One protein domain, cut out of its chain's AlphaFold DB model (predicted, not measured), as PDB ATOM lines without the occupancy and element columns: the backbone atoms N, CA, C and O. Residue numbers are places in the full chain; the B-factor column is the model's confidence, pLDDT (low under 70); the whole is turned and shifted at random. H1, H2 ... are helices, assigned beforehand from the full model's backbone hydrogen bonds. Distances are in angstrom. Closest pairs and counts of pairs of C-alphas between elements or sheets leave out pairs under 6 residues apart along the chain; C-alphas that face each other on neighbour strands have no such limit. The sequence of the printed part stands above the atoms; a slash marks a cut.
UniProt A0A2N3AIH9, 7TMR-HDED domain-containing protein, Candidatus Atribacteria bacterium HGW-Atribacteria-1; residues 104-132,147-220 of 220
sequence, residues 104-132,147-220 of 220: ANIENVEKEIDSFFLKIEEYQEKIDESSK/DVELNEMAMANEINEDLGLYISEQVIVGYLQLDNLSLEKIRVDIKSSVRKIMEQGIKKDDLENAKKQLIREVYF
ATOM      1  N   ALA A 104      32.756 274.615   9.219       86.56
ATOM      2  CA  ALA A 104      31.850 274.118   8.185       86.56
ATOM      3  C   ALA A 104      30.645 273.378   8.790       86.56
ATOM      4  O   ALA A 104      29.534 273.488   8.278       86.56
ATOM      5  N   ASN A 105      30.833 272.674   9.910       87.44
ATOM      6  CA  ASN A 105      29.720 272.039  10.616       87.44
ATOM      7  C   ASN A 105      28.786 273.081  11.245       87.44
ATOM      8  O   ASN A 105      27.576 272.895  11.202       87.44
ATOM      9  N   ILE A 106      29.333 274.170  11.796       89.50
ATOM     10  CA  ILE A 106      28.533 275.276  12.349       89.50
ATOM     11  C   ILE A 106      27.685 275.902  11.241       89.50
ATOM     12  O   ILE A 106      26.473 276.019  11.389       89.50
ATOM     13  N   GLU A 107      28.294 276.228  10.101       91.56
ATOM     14  CA  GLU A 107      27.579 276.791   8.951       91.56
ATOM     15  C   GLU A 107      26.495 275.853   8.401       91.56
ATOM     16  O   GLU A 107      25.454 276.321   7.947       91.56
ATOM     17  N   ASN A 108      26.715 274.535   8.427       91.94
ATOM     18  CA  ASN A 108      25.711 273.568   7.982       91.94
ATOM     19  C   ASN A 108      24.506 273.526   8.926       91.94
ATOM     20  O   ASN A 108      23.378 273.628   8.454       91.94
ATOM     21  N   VAL A 109      24.735 273.466  10.240       91.25
ATOM     22  CA  VAL A 109      23.649 273.500  11.236       91.25
ATOM     23  C   VAL A 109      22.875 274.819  11.154       91.25
ATOM     24  O   VAL A 109      21.654 274.847  11.265       91.25
ATOM     25  N   GLU A 110      23.561 275.930  10.898       93.00
ATOM     26  CA  GLU A 110      22.905 277.217  10.670       93.00
ATOM     27  C   GLU A 110      21.993 277.227   9.445       93.00
ATOM     28  O   GLU A 110      20.910 277.805   9.508       93.00
ATOM     29  N   LYS A 111      22.404 276.575   8.353       93.12
ATOM     30  CA  LYS A 111      21.559 276.409   7.165       93.12
ATOM     31  C   LYS A 111      20.367 275.499   7.434       93.12
ATOM     32  O   LYS A 111      19.294 275.769   6.911       93.12
ATOM     33  N   GLU A 112      20.536 274.452   8.241       91.31
ATOM     34  CA  GLU A 112      19.426 273.591   8.668       91.31
ATOM     35  C   GLU A 112      18.391 274.397   9.467       91.31
ATOM     36  O   GLU A 112      17.199 274.336   9.163       91.31
ATOM     37  N   ILE A 113      18.840 275.239  10.404       92.44
ATOM     38  CA  ILE A 113      17.963 276.165  11.138       92.44
ATOM     39  C   ILE A 113      17.246 277.112  10.169       92.44
ATOM     40  O   ILE A 113      16.027 277.246  10.242       92.44
ATOM     41  N   ASP A 114      17.975 277.742   9.243       94.00
ATOM     42  CA  ASP A 114      17.370 278.641   8.255       94.00
ATOM     43  C   ASP A 114      16.316 277.898   7.403       94.00
ATOM     44  O   ASP A 114      15.227 278.423   7.180       94.00
ATOM     45  N   SER A 115      16.591 276.655   6.987       91.50
ATOM     46  CA  SER A 115      15.657 275.834   6.203       91.50
ATOM     47  C   SER A 115      14.376 275.482   6.961       91.50
ATOM     48  O   SER A 115      13.294 275.528   6.381       91.50
ATOM     49  N   PHE A 116      14.479 275.212   8.266       90.94
ATOM     50  CA  PHE A 116      13.328 274.949   9.125       90.94
ATOM     51  C   PHE A 116      12.393 276.159   9.203       90.94
ATOM     52  O   PHE A 116      11.190 276.030   8.983       90.94
ATOM     53  N   PHE A 117      12.943 277.349   9.455       91.50
ATOM     54  CA  PHE A 117      12.136 278.566   9.555       91.50
ATOM     55  C   PHE A 117      11.550 278.999   8.208       91.50
ATOM     56  O   PHE A 117      10.390 279.396   8.168       91.50
ATOM     57  N   LEU A 118      12.287 278.837   7.103       90.75
ATOM     58  CA  LEU A 118      11.751 279.073   5.757       90.75
ATOM     59  C   LEU A 118      10.559 278.166   5.447       90.75
ATOM     60  O   LEU A 118       9.585 278.608   4.844       90.75
ATOM     61  N   LYS A 119      10.617 276.901   5.878       88.25
ATOM     62  CA  LYS A 119       9.509 275.967   5.700       88.25
ATOM     63  C   LYS A 119       8.279 276.423   6.487       88.25
ATOM     64  O   LYS A 119       7.179 276.412   5.945       88.25
ATOM     65  N   ILE A 120       8.455 276.865   7.734       87.50
ATOM     66  CA  ILE A 120       7.353 277.400   8.548       87.50
ATOM     67  C   ILE A 120       6.721 278.625   7.878       87.50
ATOM     68  O   ILE A 120       5.500 278.670   7.760       87.50
ATOM     69  N   GLU A 121       7.530 279.571   7.395       87.31
ATOM     70  CA  GLU A 121       7.047 280.753   6.664       87.31
ATOM     71  C   GLU A 121       6.252 280.356   5.405       87.31
ATOM     72  O   GLU A 121       5.163 280.879   5.173       87.31
ATOM     73  N   GLU A 122       6.736 279.373   4.634       86.94
ATOM     74  CA  GLU A 122       6.038 278.848   3.449       86.94
ATOM     75  C   GLU A 122       4.650 278.278   3.805       86.94
ATOM     76  O   GLU A 122       3.677 278.473   3.073       86.94
ATOM     77  N   TYR A 123       4.532 277.572   4.933       83.19
ATOM     78  CA  TYR A 123       3.247 277.044   5.395       83.19
ATOM     79  C   TYR A 123       2.325 278.130   5.954       83.19
ATOM     80  O   TYR A 123       1.121 278.067   5.706       83.19
ATOM     81  N   GLN A 124       2.859 279.142   6.643       83.88
ATOM     82  CA  GLN A 124       2.072 280.299   7.082       83.88
ATOM     83  C   GLN A 124       1.460 281.041   5.889       83.88
ATOM     84  O   GLN A 124       0.269 281.351   5.904       83.88
ATOM     85  N   GLU A 125       2.228 281.247   4.814       82.38
ATOM     86  CA  GLU A 125       1.727 281.885   3.592       82.38
ATOM     87  C   GLU A 125       0.605 281.060   2.934       82.38
ATOM     88  O   GLU A 125      -0.432 281.611   2.560       82.38
ATOM     89  N   LYS A 126       0.742 279.727   2.886       80.75
ATOM     90  CA  LYS A 126      -0.314 278.821   2.385       80.75
ATOM     91  C   LYS A 126      -1.604 278.898   3.209       80.75
ATOM     92  O   LYS A 126      -2.698 278.817   2.645       80.75
ATOM     93  N   ILE A 127      -1.495 279.040   4.531       74.69
ATOM     94  CA  ILE A 127      -2.652 279.205   5.426       74.69
ATOM     95  C   ILE A 127      -3.333 280.558   5.165       74.69
ATOM     96  O   ILE A 127      -4.557 280.618   5.002       74.69
ATOM     97  N   ASP A 128      -2.548 281.628   5.040       70.62
ATOM     98  CA  ASP A 128      -3.048 282.978   4.772       70.62
ATOM     99  C   ASP A 128      -3.726 283.099   3.396       70.62
ATOM    100  O   ASP A 128      -4.754 283.775   3.277       70.62
ATOM    101  N   GLU A 129      -3.208 282.443   2.354       66.12
ATOM    102  CA  GLU A 129      -3.825 282.415   1.019       66.12
ATOM    103  C   GLU A 129      -5.157 281.652   1.003       66.12
ATOM    104  O   GLU A 129      -6.144 282.151   0.457       66.12
ATOM    105  N   SER A 130      -5.228 280.498   1.677       59.16
ATOM    106  CA  SER A 130      -6.455 279.696   1.811       59.16
ATOM    107  C   SER A 130      -7.589 280.461   2.516       59.16
ATOM    108  O   SER A 130      -8.769 280.315   2.187       59.16
ATOM    109  N   SER A 131      -7.241 281.358   3.446       57.62
ATOM    110  CA  SER A 131      -8.213 282.176   4.182       57.62
ATOM    111  C   SER A 131      -8.864 283.295   3.348       57.62
ATOM    112  O   SER A 131      -9.974 283.734   3.663       57.62
ATOM    113  N   LYS A 132      -8.218 283.753   2.264       54.31
ATOM    114  CA  LYS A 132      -8.671 284.910   1.467       54.31
ATOM    115  C   LYS A 132      -9.734 284.577   0.417       54.31
ATOM    116  O   LYS A 132     -10.422 285.491  -0.038       54.31
ATOM    117  N   ASP A 147     -11.014 271.487  12.071       61.50
ATOM    118  CA  ASP A 147     -10.425 271.286  10.742       61.50
ATOM    119  C   ASP A 147      -9.111 272.066  10.574       61.50
ATOM    120  O   ASP A 147      -8.179 271.575   9.938       61.50
ATOM    121  N   VAL A 148      -9.013 273.258  11.176       64.19
ATOM    122  CA  VAL A 148      -7.786 274.071  11.176       64.19
ATOM    123  C   VAL A 148      -6.724 273.440  12.075       64.19
ATOM    124  O   VAL A 148      -5.595 273.265  11.630       64.19
ATOM    125  N   GLU A 149      -7.090 273.000  13.282       66.06
ATOM    126  CA  GLU A 149      -6.168 272.305  14.191       66.06
ATOM    127  C   GLU A 149      -5.667 270.973  13.604       66.06
ATOM    128  O   GLU A 149      -4.479 270.665  13.709       66.06
ATOM    129  N   LEU A 150      -6.531 270.195  12.929       63.62
ATOM    130  CA  LEU A 150      -6.103 268.977  12.223       63.62
ATOM    131  C   LEU A 150      -5.139 269.283  11.069       63.62
ATOM    132  O   LEU A 150      -4.204 268.515  10.836       63.62
ATOM    133  N   ASN A 151      -5.365 270.379  10.341       77.12
ATOM    134  CA  ASN A 151      -4.511 270.792   9.231       77.12
ATOM    135  C   ASN A 151      -3.137 271.277   9.726       77.12
ATOM    136  O   ASN A 151      -2.112 270.877   9.180       77.12
ATOM    137  N   GLU A 152      -3.102 272.057  10.808       76.75
ATOM    138  CA  GLU A 152      -1.861 272.505  11.455       76.75
ATOM    139  C   GLU A 152      -1.046 271.320  12.006       76.75
ATOM    140  O   GLU A 152       0.172 271.273  11.832       76.75
ATOM    141  N   MET A 153      -1.701 270.313  12.601       76.38
ATOM    142  CA  MET A 153      -1.029 269.085  13.058       76.38
ATOM    143  C   MET A 153      -0.484 268.239  11.900       76.38
ATOM    144  O   MET A 153       0.617 267.694  12.000       76.38
ATOM    145  N   ALA A 154      -1.213 268.138  10.785       76.19
ATOM    146  CA  ALA A 154      -0.737 267.428   9.598       76.19
ATOM    147  C   ALA A 154       0.490 268.118   8.974       76.19
ATOM    148  O   ALA A 154       1.466 267.444   8.639       76.19
ATOM    149  N   MET A 155       0.476 269.453   8.891       78.38
ATOM    150  CA  MET A 155       1.620 270.255   8.439       78.38
ATOM    151  C   MET A 155       2.821 270.114   9.379       78.38
ATOM    152  O   MET A 155       3.954 269.998   8.918       78.38
ATOM    153  N   ALA A 156       2.590 270.061  10.693       79.06
ATOM    154  CA  ALA A 156       3.651 269.828  11.667       79.06
ATOM    155  C   ALA A 156       4.347 268.471  11.469       79.06
ATOM    156  O   ALA A 156       5.574 268.393  11.552       79.06
ATOM    157  N   ASN A 157       3.590 267.412  11.161       82.06
ATOM    158  CA  ASN A 157       4.178 266.111  10.845       82.06
ATOM    159  C   ASN A 157       4.954 266.136   9.515       82.06
ATOM    160  O   ASN A 157       6.048 265.587   9.438       82.06
ATOM    161  N   GLU A 158       4.440 266.822   8.489       82.81
ATOM    162  CA  GLU A 158       5.134 266.962   7.201       82.81
ATOM    163  C   GLU A 158       6.472 267.707   7.347       82.81
ATOM    164  O   GLU A 158       7.477 267.277   6.787       82.81
ATOM    165  N   ILE A 159       6.524 268.770   8.160       81.56
ATOM    166  CA  ILE A 159       7.768 269.502   8.464       81.56
ATOM    167  C   ILE A 159       8.794 268.583   9.146       81.56
ATOM    168  O   ILE A 159       9.979 268.623   8.808       81.56
ATOM    169  N   ASN A 160       8.354 267.747  10.090       83.94
ATOM    170  CA  ASN A 160       9.227 266.773  10.748       83.94
ATOM    171  C   ASN A 160       9.746 265.708   9.768       83.94
ATOM    172  O   ASN A 160      10.928 265.372   9.820       83.94
ATOM    173  N   GLU A 161       8.897 265.193   8.874       83.44
ATOM    174  CA  GLU A 161       9.294 264.192   7.876       83.44
ATOM    175  C   GLU A 161      10.248 264.761   6.813       83.44
ATOM    176  O   GLU A 161      11.257 264.124   6.508       83.44
ATOM    177  N   ASP A 162       9.977 265.961   6.289       81.38
ATOM    178  CA  ASP A 162      10.779 266.609   5.236       81.38
ATOM    179  C   ASP A 162      12.188 266.976   5.730       81.38
ATOM    180  O   ASP A 162      13.177 266.825   5.012       81.38
ATOM    181  N   LEU A 163      12.296 267.406   6.992       79.75
ATOM    182  CA  LEU A 163      13.562 267.832   7.596       79.75
ATOM    183  C   LEU A 163      14.232 266.742   8.448       79.75
ATOM    184  O   LEU A 163      15.345 266.944   8.934       79.75
ATOM    185  N   GLY A 164      13.581 265.590   8.642       79.81
ATOM    186  CA  GLY A 164      14.079 264.506   9.495       79.81
ATOM    187  C   GLY A 164      14.228 264.902  10.970       79.81
ATOM    188  O   GLY A 164      15.135 264.418  11.653       79.81
ATOM    189  N   LEU A 165      13.376 265.808  11.456       80.00
ATOM    190  CA  LEU A 165      13.427 266.355  12.812       80.00
ATOM    191  C   LEU A 165      12.478 265.609  13.760       80.00
ATOM    192  O   LEU A 165      11.437 265.095  13.367       80.00
ATOM    193  N   TYR A 166      12.838 265.581  15.044       81.50
ATOM    194  CA  TYR A 166      12.026 264.999  16.119       81.50
ATOM    195  C   TYR A 166      11.524 266.100  17.060       81.50
ATOM    196  O   TYR A 166      11.859 266.120  18.248       81.50
ATOM    197  N   ILE A 167      10.774 267.064  16.523       82.06
ATOM    198  CA  ILE A 167      10.178 268.151  17.309       82.06
ATOM    199  C   ILE A 167       8.724 267.787  17.630       82.06
ATOM    200  O   ILE A 167       8.024 267.204  16.807       82.06
ATOM    201  N   SER A 168       8.256 268.124  18.835       86.44
ATOM    202  CA  SER A 168       6.841 267.958  19.190       86.44
ATOM    203  C   SER A 168       5.956 268.751  18.228       86.44
ATOM    204  O   SER A 168       6.167 269.950  18.044       86.44
ATOM    205  N   GLU A 169       4.934 268.107  17.668       84.25
ATOM    206  CA  GLU A 169       3.976 268.729  16.744       84.25
ATOM    207  C   GLU A 169       3.372 270.007  17.340       84.25
ATOM    208  O   GLU A 169       3.280 271.028  16.670       84.25
ATOM    209  N   GLN A 170       3.074 269.999  18.642       83.81
ATOM    210  CA  GLN A 170       2.527 271.146  19.378       83.81
ATOM    211  C   GLN A 170       3.450 272.371  19.346       83.81
ATOM    212  O   GLN A 170       2.983 273.506  19.358       83.81
ATOM    213  N   VAL A 171       4.766 272.148  19.322       84.75
ATOM    214  CA  VAL A 171       5.759 273.225  19.254       84.75
ATOM    215  C   VAL A 171       5.774 273.837  17.855       84.75
ATOM    216  O   VAL A 171       5.830 275.056  17.731       84.75
ATOM    217  N   ILE A 172       5.661 273.009  16.812       84.25
ATOM    218  CA  ILE A 172       5.590 273.473  15.419       84.25
ATOM    219  C   ILE A 172       4.290 274.239  15.173       84.25
ATOM    220  O   ILE A 172       4.330 275.332  14.616       84.25
ATOM    221  N   VAL A 173       3.160 273.723  15.662       84.56
ATOM    222  CA  VAL A 173       1.870 274.430  15.641       84.56
ATOM    223  C   VAL A 173       1.981 275.775  16.363       84.56
ATOM    224  O   VAL A 173       1.558 276.800  15.838       84.56
ATOM    225  N   GLY A 174       2.647 275.803  17.520       84.75
ATOM    226  CA  GLY A 174       2.950 277.047  18.221       84.75
ATOM    227  C   GLY A 174       3.739 278.041  17.362       84.75
ATOM    228  O   GLY A 174       3.423 279.225  17.386       84.75
ATOM    229  N   TYR A 175       4.717 277.581  16.573       86.12
ATOM    230  CA  TYR A 175       5.458 278.442  15.646       86.12
ATOM    231  C   TYR A 175       4.610 278.938  14.473       86.12
ATOM    232  O   TYR A 175       4.742 280.104  14.111       86.12
ATOM    233  N   LEU A 176       3.718 278.106  13.926       84.56
ATOM    234  CA  LEU A 176       2.800 278.502  12.849       84.56
ATOM    235  C   LEU A 176       1.866 279.644  13.273       84.56
ATOM    236  O   LEU A 176       1.477 280.453  12.437       84.56
ATOM    237  N   GLN A 177       1.558 279.759  14.566       84.00
ATOM    238  CA  GLN A 177       0.692 280.807  15.112       84.00
ATOM    239  C   GLN A 177       1.436 282.100  15.500       84.00
ATOM    240  O   GLN A 177       0.795 283.089  15.867       84.00
ATOM    241  N   LEU A 178       2.773 282.119  15.457       85.75
ATOM    242  CA  LEU A 178       3.565 283.308  15.788       85.75
ATOM    243  C   LEU A 178       3.623 284.300  14.626       85.75
ATOM    244  O   LEU A 178       3.617 283.932  13.456       85.75
ATOM    245  N   ASP A 179       3.770 285.581  14.965       87.56
ATOM    246  CA  ASP A 179       4.050 286.621  13.984       87.56
ATOM    247  C   ASP A 179       5.483 286.524  13.431       87.56
ATOM    248  O   ASP A 179       6.413 286.088  14.116       87.56
ATOM    249  N   ASN A 180       5.678 287.020  12.206       86.44
ATOM    250  CA  ASN A 180       6.969 286.995  11.511       86.44
ATOM    251  C   ASN A 180       8.113 287.671  12.292       86.44
ATOM    252  O   ASN A 180       9.260 287.243  12.185       86.44
ATOM    253  N   LEU A 181       7.844 288.714  13.093       87.50
ATOM    254  CA  LEU A 181       8.897 289.376  13.878       87.50
ATOM    255  C   LEU A 181       9.348 288.492  15.043       87.50
ATOM    256  O   LEU A 181      10.546 288.393  15.318       87.50
ATOM    257  N   SER A 182       8.402 287.846  15.725       89.56
ATOM    258  CA  SER A 182       8.686 286.872  16.779       89.56
ATOM    259  C   SER A 182       9.425 285.654  16.229       89.56
ATOM    260  O   SER A 182      10.400 285.212  16.840       89.56
ATOM    261  N   LEU A 183       9.015 285.154  15.061       89.50
ATOM    262  CA  LEU A 183       9.649 284.023  14.388       89.50
ATOM    263  C   LEU A 183      11.100 284.341  13.991       89.50
ATOM    264  O   LEU A 183      12.013 283.587  14.334       89.50
ATOM    265  N   GLU A 184      11.338 285.514  13.394       91.69
ATOM    266  CA  GLU A 184      12.682 286.001  13.062       91.69
ATOM    267  C   GLU A 184      13.560 286.139  14.307       91.69
ATOM    268  O   GLU A 184      14.723 285.725  14.328       91.69
ATOM    269  N   LYS A 185      13.002 286.704  15.381       93.69
ATOM    270  CA  LYS A 185      13.723 286.861  16.642       93.69
ATOM    271  C   LYS A 185      14.141 285.506  17.212       93.69
ATOM    272  O   LYS A 185      15.290 285.354  17.621       93.69
ATOM    273  N   ILE A 186      13.242 284.521  17.212       93.44
ATOM    274  CA  ILE A 186      13.540 283.156  17.664       93.44
ATOM    275  C   ILE A 186      14.609 282.518  16.770       93.44
ATOM    276  O   ILE A 186      15.564 281.948  17.298       93.44
ATOM    277  N   ARG A 187      14.509 282.663  15.442       93.62
ATOM    278  CA  ARG A 187      15.516 282.173  14.489       93.62
ATOM    279  C   ARG A 187      16.908 282.708  14.824       93.62
ATOM    280  O   ARG A 187      17.853 281.931  14.951       93.62
ATOM    281  N   VAL A 188      17.034 284.021  15.019       94.50
ATOM    282  CA  VAL A 188      18.308 284.676  15.362       94.50
ATOM    283  C   VAL A 188      18.817 284.237  16.740       94.50
ATOM    284  O   VAL A 188      20.004 283.929  16.880       94.50
ATOM    285  N   ASP A 189      17.937 284.170  17.743       94.88
ATOM    286  CA  ASP A 189      18.284 283.768  19.112       94.88
ATOM    287  C   ASP A 189      18.789 282.307  19.154       94.88
ATOM    288  O   ASP A 189      19.814 282.019  19.788       94.88
ATOM    289  N   ILE A 190      18.136 281.390  18.426       93.81
ATOM    290  CA  ILE A 190      18.555 279.984  18.289       93.81
ATOM    291  C   ILE A 190      19.896 279.898  17.563       93.81
ATOM    292  O   ILE A 190      20.824 279.273  18.079       93.81
ATOM    293  N   LYS A 191      20.035 280.566  16.412       94.75
ATOM    294  CA  LYS A 191      21.267 280.565  15.608       94.75
ATOM    295  C   LYS A 191      22.473 281.034  16.421       94.75
ATOM    296  O   LYS A 191      23.509 280.374  16.452       94.75
ATOM    297  N   SER A 192      22.309 282.139  17.148       93.81
ATOM    298  CA  SER A 192      23.323 282.695  18.048       93.81
ATOM    299  C   SER A 192      23.694 281.727  19.176       93.81
ATOM    300  O   SER A 192      24.876 281.505  19.454       93.81
ATOM    301  N   SER A 193      22.691 281.109  19.808       92.25
ATOM    302  CA  SER A 193      22.899 280.171  20.916       92.25
ATOM    303  C   SER A 193      23.626 278.905  20.464       92.25
ATOM    304  O   SER A 193      24.588 278.486  21.110       92.25
ATOM    305  N   VAL A 194      23.211 278.326  19.336       91.00
ATOM    306  CA  VAL A 194      23.834 277.136  18.746       91.00
ATOM    307  C   VAL A 194      25.270 277.435  18.332       91.00
ATOM    308  O   VAL A 194      26.172 276.704  18.741       91.00
ATOM    309  N   ARG A 195      25.513 278.548  17.624       90.81
ATOM    310  CA  ARG A 195      26.870 278.983  17.265       90.81
ATOM    311  C   ARG A 195      27.753 279.096  18.501       90.81
ATOM    312  O   ARG A 195      28.830 278.511  18.533       90.81
ATOM    313  N   LYS A 196      27.284 279.780  19.546       89.00
ATOM    314  CA  LYS A 196      28.043 279.951  20.790       89.00
ATOM    315  C   LYS A 196      28.406 278.612  21.436       89.00
ATOM    316  O   LYS A 196      29.543 278.444  21.866       89.00
ATOM    317  N   ILE A 197      27.466 277.666  21.508       86.94
ATOM    318  CA  ILE A 197      27.713 276.335  22.089       86.94
ATOM    319  C   ILE A 197      28.711 275.546  21.235       86.94
ATOM    320  O   ILE A 197      29.624 274.928  21.776       86.94
ATOM    321  N   MET A 198      28.571 275.579  19.908       84.56
ATOM    322  CA  MET A 198      29.469 274.861  19.001       84.56
ATOM    323  C   MET A 198      30.875 275.477  18.950       84.56
ATOM    324  O   MET A 198      31.847 274.740  18.811       84.56
ATOM    325  N   GLU A 199      30.996 276.800  19.102       85.00
ATOM    326  CA  GLU A 199      32.280 277.505  19.193       85.00
ATOM    327  C   GLU A 199      33.010 277.236  20.509       85.00
ATOM    328  O   GLU A 199      34.225 277.042  20.522       85.00
ATOM    329  N   GLN A 200      32.275 277.242  21.622       80.44
ATOM    330  CA  GLN A 200      32.837 277.010  22.954       80.44
ATOM    331  C   GLN A 200      33.107 275.525  23.222       80.44
ATOM    332  O   GLN A 200      33.955 275.199  24.053       80.44
ATOM    333  N   GLY A 201      32.403 274.637  22.518       73.88
ATOM    334  CA  GLY A 201      32.377 273.211  22.806       73.88
ATOM    335  C   GLY A 201      31.661 272.901  24.125       73.88
ATOM    336  O   GLY A 201      31.410 273.771  24.958       73.88
ATOM    337  N   ILE A 202      31.329 271.626  24.331       74.31
ATOM    338  CA  ILE A 202      30.770 271.145  25.601       74.31
ATOM    339  C   ILE A 202      31.922 270.596  26.438       74.31
ATOM    340  O   ILE A 202      32.558 269.607  26.056       74.31
ATOM    341  N   LYS A 203      32.207 271.216  27.588       76.00
ATOM    342  CA  LYS A 203      33.257 270.716  28.481       76.00
ATOM    343  C   LYS A 203      32.760 269.479  29.217       76.00
ATOM    344  O   LYS A 203      31.571 269.313  29.485       76.00
ATOM    345  N   LYS A 204      33.690 268.600  29.599       69.44
ATOM    346  CA  LYS A 204      33.358 267.373  30.341       69.44
ATOM    347  C   LYS A 204      32.628 267.673  31.657       69.44
ATOM    348  O   LYS A 204      31.701 266.951  32.021       69.44
ATOM    349  N   ASP A 205      33.014 268.759  32.316       75.62
ATOM    350  CA  ASP A 205      32.412 269.197  33.575       75.62
ATOM    351  C   ASP A 205      30.981 269.724  33.380       75.62
ATOM    352  O   ASP A 205      30.131 269.513  34.247       75.62
ATOM    353  N   ASP A 206      30.677 270.340  32.231       79.12
ATOM    354  CA  ASP A 206      29.337 270.860  31.921       79.12
ATOM    355  C   ASP A 206      28.312 269.722  31.855       79.12
ATOM    356  O   ASP A 206      27.219 269.833  32.413       79.12
ATOM    357  N   LEU A 207      28.692 268.587  31.260       80.75
ATOM    358  CA  LEU A 207      27.840 267.400  31.183       80.75
ATOM    359  C   LEU A 207      27.562 266.800  32.570       80.75
ATOM    360  O   LEU A 207      26.431 266.416  32.877       80.75
ATOM    361  N   GLU A 208      28.587 266.712  33.422       84.25
ATOM    362  CA  GLU A 208      28.424 266.176  34.776       84.25
ATOM    363  C   GLU A 208      27.543 267.091  35.640       84.25
ATOM    364  O   GLU A 208      26.690 266.611  36.395       84.25
ATOM    365  N   ASN A 209      27.703 268.405  35.488       85.50
ATOM    366  CA  ASN A 209      26.884 269.401  36.169       85.50
ATOM    367  C   ASN A 209      25.425 269.364  35.695       85.50
ATOM    368  O   ASN A 209      24.526 269.325  36.539       85.50
ATOM    369  N   ALA A 210      25.185 269.282  34.384       84.94
ATOM    370  CA  ALA A 210      23.843 269.143  33.820       84.94
ATOM    371  C   ALA A 210      23.144 267.873  34.337       84.94
ATOM    372  O   ALA A 210      21.998 267.919  34.781       84.94
ATOM    373  N   LYS A 211      23.861 266.740  34.398       85.38
ATOM    374  CA  LYS A 211      23.324 265.492  34.961       85.38
ATOM    375  C   LYS A 211      22.938 265.640  36.437       85.38
ATOM    376  O   LYS A 211      21.887 265.153  36.848       85.38
ATOM    377  N   LYS A 212      23.774 266.302  37.243       89.19
ATOM    378  CA  LYS A 212      23.476 266.569  38.663       89.19
ATOM    379  C   LYS A 212      22.249 267.467  38.832       89.19
ATOM    380  O   LYS A 212      21.488 267.254  39.773       89.19
ATOM    381  N   GLN A 213      22.061 268.448  37.951       88.44
ATOM    382  CA  GLN A 213      20.882 269.319  37.957       88.44
ATOM    383  C   GLN A 213      19.607 268.553  37.601       88.44
ATOM    384  O   GLN A 213      18.659 268.606  38.375       88.44
ATOM    385  N   LEU A 214      19.614 267.754  36.530       89.00
ATOM    386  CA  LEU A 214      18.455 266.937  36.150       89.00
ATOM    387  C   LEU A 214      18.042 265.960  37.255       89.00
ATOM    388  O   LEU A 214      16.864 265.830  37.562       89.00
ATOM    389  N   ILE A 215      19.006 265.305  37.910       89.62
ATOM    390  CA  ILE A 215      18.709 264.443  39.065       89.62
ATOM    391  C   ILE A 215      18.088 265.263  40.202       89.62
ATOM    392  O   ILE A 215      17.210 264.780  40.901       89.62
ATOM    393  N   ARG A 216      18.505 266.510  40.408       88.12
ATOM    394  CA  ARG A 216      17.879 267.352  41.429       88.12
ATOM    395  C   ARG A 216      16.432 267.695  41.075       88.12
ATOM    396  O   ARG A 216      15.603 267.653  41.966       88.12
ATOM    397  N   GLU A 217      16.142 268.015  39.819       85.38
ATOM    398  CA  GLU A 217      14.794 268.396  39.371       85.38
ATOM    399  C   GLU A 217      13.826 267.216  39.258       85.38
ATOM    400  O   GLU A 217      12.641 267.396  39.475       85.38
ATOM    401  N   VAL A 218      14.304 266.011  38.940       82.44
ATOM    402  CA  VAL A 218      13.445 264.816  38.827       82.44
ATOM    403  C   VAL A 218      13.099 264.216  40.196       82.44
ATOM    404  O   VAL A 218      12.083 263.538  40.339       82.44
ATOM    405  N   TYR A 219      13.954 264.420  41.202       66.00
ATOM    406  CA  TYR A 219      13.751 263.901  42.560       66.00
ATOM    407  C   TYR A 219      13.129 264.926  43.530       66.00
ATOM    408  O   TYR A 219      12.983 264.611  44.715       66.00
ATOM    409  N   PHE A 220      12.762 266.117  43.047       48.66
ATOM    410  CA  PHE A 220      11.961 267.124  43.754       48.66
ATOM    411  C   PHE A 220      10.642 267.359  43.017       48.66
ATOM    412  O   PHE A 220       9.661 267.703  43.715       48.66
TER     413      PHE A 220
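This is residues 104 to 132 and 147 to 220 of the 220 residues of the protein "7TMR-HDED domain-containing protein" of Candidatus Atribacteria bacterium HGW-Atribacteria-1 (UniProt A0A2N3AIH9). One long helix, H1, runs the length of the body: H4 and H2 run beside different parts of it in the opposite direction, and short H3 is set crosswise on H1 and H2. From the end of H4 a free arm sticks out, residues 200 to 220, holding H5. The printed part has 103 residues with five named helices in the order H1 to H5 and no named strand; its class is all helix. It is loose, with a radius of gyration of the C-alphas of 17.1 A and spans of 54 by 38 by 25 A.

Start at H1, residues 104 to 132, the hub, which touches three helices. H2, residues 147 to 163, touches residues 116 to 123 of H1 alone, at a shallow tilt of 24 degrees, opposite ways; the closest C-alphas, Lys 119 and Ile 159, are 7.2 A apart. H3, residues 169 to 176, touches H2 about perpendicular at 80 degrees, closest at the C-alphas of Ala 156 and Glu 169, 5.2 A. H3 also touches H1, only just about perpendicular at 73 degrees, with C-alphas 124 and 176 closest at 6.1 A. H4, residues 180 to 200, touches H1 at a shallow tilt of 13 degrees, opposite ways, with C-alphas 110 and 191 closest at 6.2 A. H2 and H4 are apart, and H5, residues 204 to 218, touches no helix. Every O i to N i+4 pair is within hydrogen-bond range in H2, H3, H4 and H5, and 24 of 25 in H1.

Find C-alpha 104 at (31.850, 274.118, 8.185); from there H1 runs 42.5 A to C-alpha 132. H2 covers 24.4 A, H3 10.6 A and H4 30.0 A. H5 covers 21.8 A and ends at C-alpha 218, (13.445, 264.816, 38.827).

The farthest C-alphas, Lys 132 and Asp 205, are 54.5 A apart. Residues 133 to 146 are not printed, and C-alphas 132 and 147 stand 16.6 A apart across that cut; the links printed whole are tight. Look for pLDDT under 70 at residues 129 to 132, 147 to 150, 204 and 219 to 220.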